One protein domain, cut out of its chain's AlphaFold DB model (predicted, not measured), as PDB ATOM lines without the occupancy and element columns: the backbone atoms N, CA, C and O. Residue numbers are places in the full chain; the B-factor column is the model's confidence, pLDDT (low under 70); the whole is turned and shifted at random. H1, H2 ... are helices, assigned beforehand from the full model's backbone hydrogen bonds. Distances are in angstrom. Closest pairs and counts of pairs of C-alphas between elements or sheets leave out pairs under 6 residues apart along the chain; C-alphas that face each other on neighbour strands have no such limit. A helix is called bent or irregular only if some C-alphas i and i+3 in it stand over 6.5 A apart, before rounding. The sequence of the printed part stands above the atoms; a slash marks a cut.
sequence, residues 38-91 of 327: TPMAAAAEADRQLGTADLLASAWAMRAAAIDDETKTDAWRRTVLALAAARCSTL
ATOM      1  N   THR A  38     -28.961 -27.033 -52.386       81.69
ATOM      2  CA  THR A  38     -27.587 -26.594 -52.163       81.69
ATOM      3  C   THR A  38     -26.673 -27.824 -52.126       81.69
ATOM      4  O   THR A  38     -27.104 -28.902 -51.704       81.69
ATOM      5  N   PRO A  39     -25.405 -27.703 -52.550       77.44
ATOM      6  CA  PRO A  39     -24.459 -28.821 -52.514       77.44
ATOM      7  C   PRO A  39     -24.324 -29.429 -51.108       77.44
ATOM      8  O   PRO A  39     -24.177 -30.639 -50.980       77.44
ATOM      9  N   MET A  40     -24.472 -28.616 -50.057       79.88
ATOM     10  CA  MET A  40     -24.474 -29.071 -48.665       79.88
ATOM     11  C   MET A  40     -25.684 -29.956 -48.332       79.88
ATOM     12  O   MET A  40     -25.529 -30.986 -47.685       79.88
ATOM     13  N   ALA A  41     -26.882 -29.599 -48.812       79.62
ATOM     14  CA  ALA A  41     -28.076 -30.425 -48.633       79.62
ATOM     15  C   ALA A  41     -27.961 -31.757 -49.391       79.62
ATOM     16  O   ALA A  41     -28.397 -32.791 -48.891       79.62
ATOM     17  N   ALA A  42     -27.336 -31.742 -50.574       79.00
ATOM     18  CA  ALA A  42     -27.052 -32.959 -51.327       79.00
ATOM     19  C   ALA A  42     -26.038 -33.863 -50.604       79.00
ATOM     20  O   ALA A  42     -26.244 -35.072 -50.548       79.00
ATOM     21  N   ALA A  43     -24.982 -33.287 -50.018       77.88
ATOM     22  CA  ALA A  43     -23.998 -34.033 -49.234       77.88
ATOM     23  C   ALA A  43     -24.614 -34.653 -47.965       77.88
ATOM     24  O   ALA A  43     -24.388 -35.828 -47.698       77.88
ATOM     25  N   ALA A  44     -25.450 -33.903 -47.239       79.25
ATOM     26  CA  ALA A  44     -26.122 -34.393 -46.033       79.25
ATOM     27  C   ALA A  44     -27.122 -35.531 -46.320       79.25
ATOM     28  O   ALA A  44     -27.223 -36.493 -45.560       79.25
ATOM     29  N   GLU A  45     -27.862 -35.452 -47.430       78.75
ATOM     30  CA  GLU A  45     -28.762 -36.535 -47.844       78.75
ATOM     31  C   GLU A  45     -27.977 -37.767 -48.325       78.75
ATOM     32  O   GLU A  45     -28.386 -38.894 -48.052       78.75
ATOM     33  N   ALA A  46     -26.828 -37.571 -48.986       80.62
ATOM     34  CA  ALA A  46     -25.934 -38.669 -49.347       80.62
ATOM     35  C   ALA A  46     -25.391 -39.383 -48.099       80.62
ATOM     36  O   ALA A  46     -25.427 -40.611 -48.052       80.62
ATOM     37  N   ASP A  47     -24.978 -38.639 -47.067       85.06
ATOM     38  CA  ASP A  47     -24.544 -39.220 -45.789       85.06
ATOM     39  C   ASP A  47     -25.653 -40.051 -45.127       85.06
ATOM     40  O   ASP A  47     -25.422 -41.196 -44.727       85.06
ATOM     41  N   ARG A  48     -26.893 -39.533 -45.107       83.12
ATOM     42  CA  ARG A  48     -28.060 -40.282 -44.608       83.12
ATOM     43  C   ARG A  48     -28.295 -41.590 -45.357       83.12
ATOM     44  O   ARG A  48     -28.622 -42.591 -44.727       83.12
ATOM     45  N   GLN A  49     -28.172 -41.585 -46.682       82.69
ATOM     46  CA  GLN A  49     -28.432 -42.770 -47.505       82.69
ATOM     47  C   GLN A  49     -27.318 -43.811 -47.409       82.69
ATOM     48  O   GLN A  49     -27.587 -45.009 -47.452       82.69
ATOM     49  N   LEU A  50     -26.076 -43.355 -47.264       82.94
ATOM     50  CA  LEU A  50     -24.905 -44.217 -47.138       82.94
ATOM     51  C   LEU A  50     -24.701 -44.721 -45.703       82.94
ATOM     52  O   LEU A  50     -23.818 -45.547 -45.468       82.94
ATOM     53  N   GLY A  51     -25.489 -44.221 -44.742       84.38
ATOM     54  CA  GLY A  51     -25.294 -44.486 -43.318       84.38
ATOM     55  C   GLY A  51     -23.931 -44.003 -42.816       84.38
ATOM     56  O   GLY A  51     -23.449 -44.468 -41.782       84.38
ATOM     57  N   THR A  52     -23.274 -43.105 -43.555       79.50
ATOM     58  CA  THR A  52     -22.007 -42.508 -43.149       79.50
ATOM     59  C   THR A  52     -22.327 -41.421 -42.139       79.50
ATOM     60  O   THR A  52     -23.113 -40.525 -42.419       79.50
ATOM     61  N   ALA A  53     -21.763 -41.534 -40.937       77.31
ATOM     62  CA  ALA A  53     -22.009 -40.630 -39.812       77.31
ATOM     63  C   ALA A  53     -21.498 -39.200 -40.095       77.31
ATOM     64  O   ALA A  53     -20.435 -38.816 -39.613       77.31
ATOM     65  N   ASP A  54     -22.223 -38.447 -40.929       82.00
ATOM     66  CA  ASP A  54     -21.953 -37.065 -41.354       82.00
ATOM     67  C   ASP A  54     -20.530 -36.831 -41.901       82.00
ATOM     68  O   ASP A  54     -19.940 -35.753 -41.763       82.00
ATOM     69  N   LEU A  55     -19.941 -37.864 -42.511       85.94
ATOM     70  CA  LEU A  55     -18.532 -37.872 -42.905       85.94
ATOM     71  C   LEU A  55     -18.298 -36.961 -44.123       85.94
ATOM     72  O   LEU A  55     -17.323 -36.206 -44.148       85.94
ATOM     73  N   LEU A  56     -19.213 -36.966 -45.100       84.12
ATOM     74  CA  LEU A  56     -19.129 -36.105 -46.283       84.12
ATOM     75  C   LEU A  56     -19.514 -34.659 -45.961       84.12
ATOM     76  O   LEU A  56     -18.861 -33.737 -46.449       84.12
ATOM     77  N   ALA A  57     -20.516 -34.449 -45.107       84.25
ATOM     78  CA  ALA A  57     -20.914 -33.136 -44.615       84.25
ATOM     79  C   ALA A  57     -19.768 -32.464 -43.844       84.25
ATOM     80  O   ALA A  57     -19.446 -31.304 -44.107       84.25
ATOM     81  N   SER A  58     -19.087 -33.213 -42.970       86.06
ATOM     82  CA  SER A  58     -17.916 -32.734 -42.225       86.06
ATOM     83  C   SER A  58     -16.732 -32.436 -43.150       86.06
ATOM     84  O   SER A  58     -16.120 -31.373 -43.049       86.06
ATOM     85  N   ALA A  59     -16.439 -33.325 -44.107       88.69
ATOM     86  CA  ALA A  59     -15.401 -33.097 -45.113       88.69
ATOM     87  C   ALA A  59     -15.690 -31.851 -45.972       88.69
ATOM     88  O   ALA A  59     -14.780 -31.074 -46.274       88.69
ATOM     89  N   TRP A  60     -16.956 -31.627 -46.336       88.19
ATOM     90  CA  TRP A  60     -17.377 -30.463 -47.113       88.19
ATOM     91  C   TRP A  60     -17.301 -29.168 -46.299       88.19
ATOM     92  O   TRP A  60     -16.751 -28.181 -46.786       88.19
ATOM     93  N   ALA A  61     -17.762 -29.179 -45.045       87.94
ATOM     94  CA  ALA A  61     -17.646 -28.041 -44.135       87.94
ATOM     95  C   ALA A  61     -16.177 -27.650 -43.903       87.94
ATOM     96  O   ALA A  61     -15.829 -26.475 -44.000       87.94
ATOM     97  N   MET A  62     -15.288 -28.630 -43.702       89.50
ATOM     98  CA  MET A  62     -13.845 -28.384 -43.586       89.50
ATOM     99  C   MET A  62     -13.228 -27.862 -44.882       89.50
ATOM    100  O   MET A  62     -12.293 -27.067 -44.841       89.50
ATOM    101  N   ARG A  63     -13.719 -28.306 -46.045       85.88
ATOM    102  CA  ARG A  63     -13.281 -27.777 -47.342       85.88
ATOM    103  C   ARG A  63     -13.742 -26.335 -47.562       85.88
ATOM    104  O   ARG A  63     -13.010 -25.589 -48.196       85.88
ATOM    105  N   ALA A  64     -14.908 -25.945 -47.054       86.56
ATOM    106  CA  ALA A  64     -15.389 -24.567 -47.123       86.56
ATOM    107  C   ALA A  64     -14.628 -23.645 -46.153       86.56
ATOM    108  O   ALA A  64     -14.193 -22.573 -46.554       86.56
ATOM    109  N   ALA A  65     -14.391 -24.098 -44.917       85.19
ATOM    110  CA  ALA A  65     -13.631 -23.361 -43.897       85.19
ATOM    111  C   ALA A  65     -12.126 -23.232 -44.212       85.19
ATOM    112  O   ALA A  65     -11.425 -22.403 -43.644       85.19
ATOM    113  N   ALA A  66     -11.631 -24.047 -45.143       80.75
ATOM    114  CA  ALA A  66     -10.262 -24.053 -45.645       80.75
ATOM    115  C   ALA A  66      -9.729 -22.726 -46.166       80.75
ATOM    116  O   ALA A  66      -8.521 -22.575 -46.308       80.75
ATOM    117  N   ILE A  67     -10.646 -21.864 -46.592       77.12
ATOM    118  CA  ILE A  67     -10.336 -20.661 -47.348       77.12
ATOM    119  C   ILE A  67      -9.790 -19.573 -46.407       77.12
ATOM    120  O   ILE A  67      -9.065 -18.700 -46.870       77.12
ATOM    121  N   ASP A  68     -10.046 -19.683 -45.094       78.44
ATOM    122  CA  ASP A  68      -9.811 -18.592 -44.145       78.44
ATOM    123  C   ASP A  68      -8.717 -18.859 -43.083       78.44
ATOM    124  O   ASP A  68      -8.277 -17.908 -42.441       78.44
ATOM    125  N   ASP A  69      -8.245 -20.100 -42.873       70.19
ATOM    126  CA  ASP A  69      -7.285 -20.408 -41.789       70.19
ATOM    127  C   ASP A  69      -6.294 -21.541 -42.152       70.19
ATOM    128  O   ASP A  69      -6.620 -22.730 -42.111       70.19
ATOM    129  N   GLU A  70      -5.071 -21.166 -42.548       70.56
ATOM    130  CA  GLU A  70      -4.102 -22.046 -43.230       70.56
ATOM    131  C   GLU A  70      -3.142 -22.809 -42.289       70.56
ATOM    132  O   GLU A  70      -2.483 -23.751 -42.716       70.56
ATOM    133  N   THR A  71      -3.018 -22.460 -40.998       69.06
ATOM    134  CA  THR A  71      -1.780 -22.818 -40.256       69.06
ATOM    135  C   THR A  71      -1.886 -23.794 -39.080       69.06
ATOM    136  O   THR A  71      -0.841 -24.257 -38.618       69.06
ATOM    137  N   LYS A  72      -3.073 -24.188 -38.589       67.00
ATOM    138  CA  LYS A  72      -3.159 -25.085 -37.402       67.00
ATOM    139  C   LYS A  72      -4.026 -26.338 -37.511       67.00
ATOM    140  O   LYS A  72      -3.801 -27.272 -36.745       67.00
ATOM    141  N   THR A  73      -4.953 -26.425 -38.461       73.25
ATOM    142  CA  THR A  73      -5.959 -27.517 -38.489       73.25
ATOM    143  C   THR A  73      -5.650 -28.601 -39.533       73.25
ATOM    144  O   THR A  73      -6.439 -29.515 -39.776       73.25
ATOM    145  N   ASP A  74      -4.466 -28.545 -40.138       83.06
ATOM    146  CA  ASP A  74      -4.163 -29.261 -41.375       83.06
ATOM    147  C   ASP A  74      -4.060 -30.781 -41.237       83.06
ATOM    148  O   ASP A  74      -4.568 -31.509 -42.088       83.06
ATOM    149  N   ALA A  75      -3.446 -31.290 -40.169       88.00
ATOM    150  CA  ALA A  75      -3.223 -32.731 -40.040       88.00
ATOM    151  C   ALA A  75      -4.542 -33.508 -39.876       88.00
ATOM    152  O   ALA A  75      -4.788 -34.472 -40.599       88.00
ATOM    153  N   TRP A  76      -5.416 -33.059 -38.971       87.81
ATOM    154  CA  TRP A  76      -6.723 -33.683 -38.747       87.81
ATOM    155  C   TRP A  76      -7.662 -33.501 -39.943       87.81
ATOM    156  O   TRP A  76      -8.363 -34.421 -40.355       87.81
ATOM    157  N   ARG A  77      -7.634 -32.328 -40.576       90.44
ATOM    158  CA  ARG A  77      -8.421 -32.089 -41.783       90.44
ATOM    159  C   ARG A  77      -7.995 -33.006 -42.933       90.44
ATOM    160  O   ARG A  77      -8.852 -33.557 -43.623       90.44
ATOM    161  N   ARG A  78      -6.687 -33.213 -43.125       90.00
ATOM    162  CA  ARG A  78      -6.161 -34.145 -44.134       90.00
ATOM    163  C   ARG A  78      -6.592 -35.582 -43.860       90.00
ATOM    164  O   ARG A  78      -6.927 -36.276 -44.814       90.00
ATOM    165  N   THR A  79      -6.647 -36.026 -42.601       92.94
ATOM    166  CA  THR A  79      -7.116 -37.387 -42.290       92.94
ATOM    167  C   THR A  79      -8.609 -37.556 -42.559       92.94
ATOM    168  O   THR A  79      -8.993 -38.558 -43.160       92.94
ATOM    169  N   VAL A  80      -9.449 -36.574 -42.211       90.69
ATOM    170  CA  VAL A  80     -10.892 -36.612 -42.522       90.69
ATOM    171  C   VAL A  80     -11.132 -36.599 -44.034       90.69
ATOM    172  O   VAL A  80     -11.922 -37.398 -44.535       90.69
ATOM    173  N   LEU A  81     -10.408 -35.757 -44.780       91.81
ATOM    174  CA  LEU A  81     -10.494 -35.716 -46.243       91.81
ATOM    175  C   LEU A  81     -10.004 -37.017 -46.890       91.81
ATOM    176  O   LEU A  81     -10.652 -37.513 -47.809       91.81
ATOM    177  N   ALA A  82      -8.907 -37.601 -46.400       92.50
ATOM    178  CA  ALA A  82      -8.396 -38.877 -46.897       92.50
ATOM    179  C   ALA A  82      -9.376 -40.027 -46.627       92.50
ATOM    180  O   ALA A  82      -9.614 -40.852 -47.507       92.50
ATOM    181  N   LEU A  83      -9.997 -40.058 -45.442       92.75
ATOM    182  CA  LEU A  83     -11.001 -41.063 -45.093       92.75
ATOM    183  C   LEU A  83     -12.266 -40.919 -45.949       92.75
ATOM    184  O   LEU A  83     -12.789 -41.919 -46.441       92.75
ATOM    185  N   ALA A  84     -12.731 -39.685 -46.168       90.00
ATOM    186  CA  ALA A  84     -13.846 -39.403 -47.065       90.00
ATOM    187  C   ALA A  84     -13.529 -39.842 -48.504       90.00
ATOM    188  O   ALA A  84     -14.339 -40.529 -49.120       90.00
ATOM    189  N   ALA A  85     -12.331 -39.534 -49.013       89.56
ATOM    190  CA  ALA A  85     -11.892 -39.939 -50.349       89.56
ATOM    191  C   ALA A  85     -11.808 -41.467 -50.501       89.56
ATOM    192  O   ALA A  85     -12.319 -42.013 -51.478       89.56
ATOM    193  N   ALA A  86     -11.233 -42.163 -49.514       92.38
ATOM    194  CA  ALA A  86     -11.159 -43.624 -49.491       92.38
ATOM    195  C   ALA A  86     -12.547 -44.280 -49.416       92.38
ATOM    196  O   ALA A  86     -12.766 -45.346 -49.979       92.38
ATOM    197  N   ARG A  87     -13.515 -43.647 -48.743       87.56
ATOM    198  CA  ARG A  87     -14.904 -44.125 -48.750       87.56
ATOM    199  C   ARG A  87     -15.581 -43.870 -50.089       87.56
ATOM    200  O   ARG A  87     -16.168 -44.800 -50.637       87.56
ATOM    201  N   CYS A  88     -15.444 -42.669 -50.649       85.38
ATOM    202  CA  CYS A  88     -15.990 -42.333 -51.963       85.38
ATOM    203  C   CYS A  88     -15.460 -43.247 -53.073       85.38
ATOM    204  O   CYS A  88     -16.229 -43.599 -53.958       85.38
ATOM    205  N   SER A  89     -14.193 -43.674 -53.021       90.38
ATOM    206  CA  SER A  89     -13.634 -44.590 -54.025       90.38
ATOM    207  C   SER A  89     -14.217 -46.006 -53.960       90.38
ATOM    208  O   SER A  89     -14.215 -46.705 -54.970       90.38
ATOM    209  N   THR A  90     -14.751 -46.426 -52.809       89.50
ATOM    210  CA  THR A  90     -15.426 -47.731 -52.665       89.50
ATOM    211  C   THR A  90     -16.905 -47.701 -53.044       89.50
ATOM    212  O   THR A  90     -17.514 -48.753 -53.235       89.50
ATOM    213  N   LEU A  91     -17.498 -46.512 -53.174       85.69
ATOM    214  CA  LEU A  91     -18.898 -46.356 -53.540       85.69
ATOM    215  C   LEU A  91     -19.032 -46.277 -55.059       85.69
ATOM    216  O   LEU A  91     -18.527 -45.356 -55.698       85.69
TER     217      LEU A  91
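Overview. This is residues 38 to 91 of the 327 residues of an uncharacterized protein of uncultured Phycisphaerae bacterium (UniProt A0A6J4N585). Three helices folded back and forth as two helical hairpins that share H2: the longest helix, H3, crosses H2 at a slant, and H1 packs on H2 nearly side by side with it. H1 and H3 do not meet each other, and in the link between H2 and H3 residues 67 to 72 stick out as a free loop. The printed part has 54 residues with three named helices, in the order H1, H2, H3 along the chain, and no named strand; its class is all helix. It is compact, with a radius of gyration of the C-alphas of 11.5 A, and the C-alphas span 34 by 24 by 15 A.

Arrangement. The longest helix is H3, residues 74 to 90. It touches H2, residues 55 to 65, with its residues 77 to 84 alone; the closest C-alphas of the two are those of Ala 59 and Leu 81, 5.7 A apart. H2 and H3 form a helical hairpin: they run opposite ways at a steep tilt of 43 degrees, with their centres 10.3 A apart. H1, residues 39 to 50, touches H2 too, with 11 pairs of C-alphas within 8 A; the closest C-alphas are those of Ala 44 and Ala 57, 5.5 A apart. H1 and H2 also form a helical hairpin, running opposite ways at a shallow tilt of 21 degrees, with their centres 11.5 A apart. H1 and H3 are apart. In H1 and H2 every O i to N i+4 pair is within hydrogen-bond range; in H3, 12 of 13 are.

Along the chain. H3 runs from Asp 74 to Thr 90 and measures 24.4 A from first to last C-alpha; C-alpha 90 is at (-15.426, -47.731, -52.665). H2 runs from Leu 55 to Ala 65, 15.3 A, and its C-alpha 55 is at (-18.532, -37.872, -42.905). H1 runs from Pro 39 to Leu 50, 16.3 A, beginning with C-alpha 39 at (-24.459, -28.821, -52.514). None of the three helices is bent.

Size, cuts and confidence. The two C-alphas farthest apart are those of Gln 49 and Thr 71, 34.1 A. The C-alphas of the first and last printed residues, Thr 38 and Leu 91, are 21.6 A apart. The printed part has no cut. The link from H1 to H2, 4 residues, is tight; the link from H2 to H3, 8 residues, is short but not tight, and residues 67 to 72 in it stand free. The mean pLDDT of the printed part is 83.7, and residues 71 to 72 are under 70 in this predicted model.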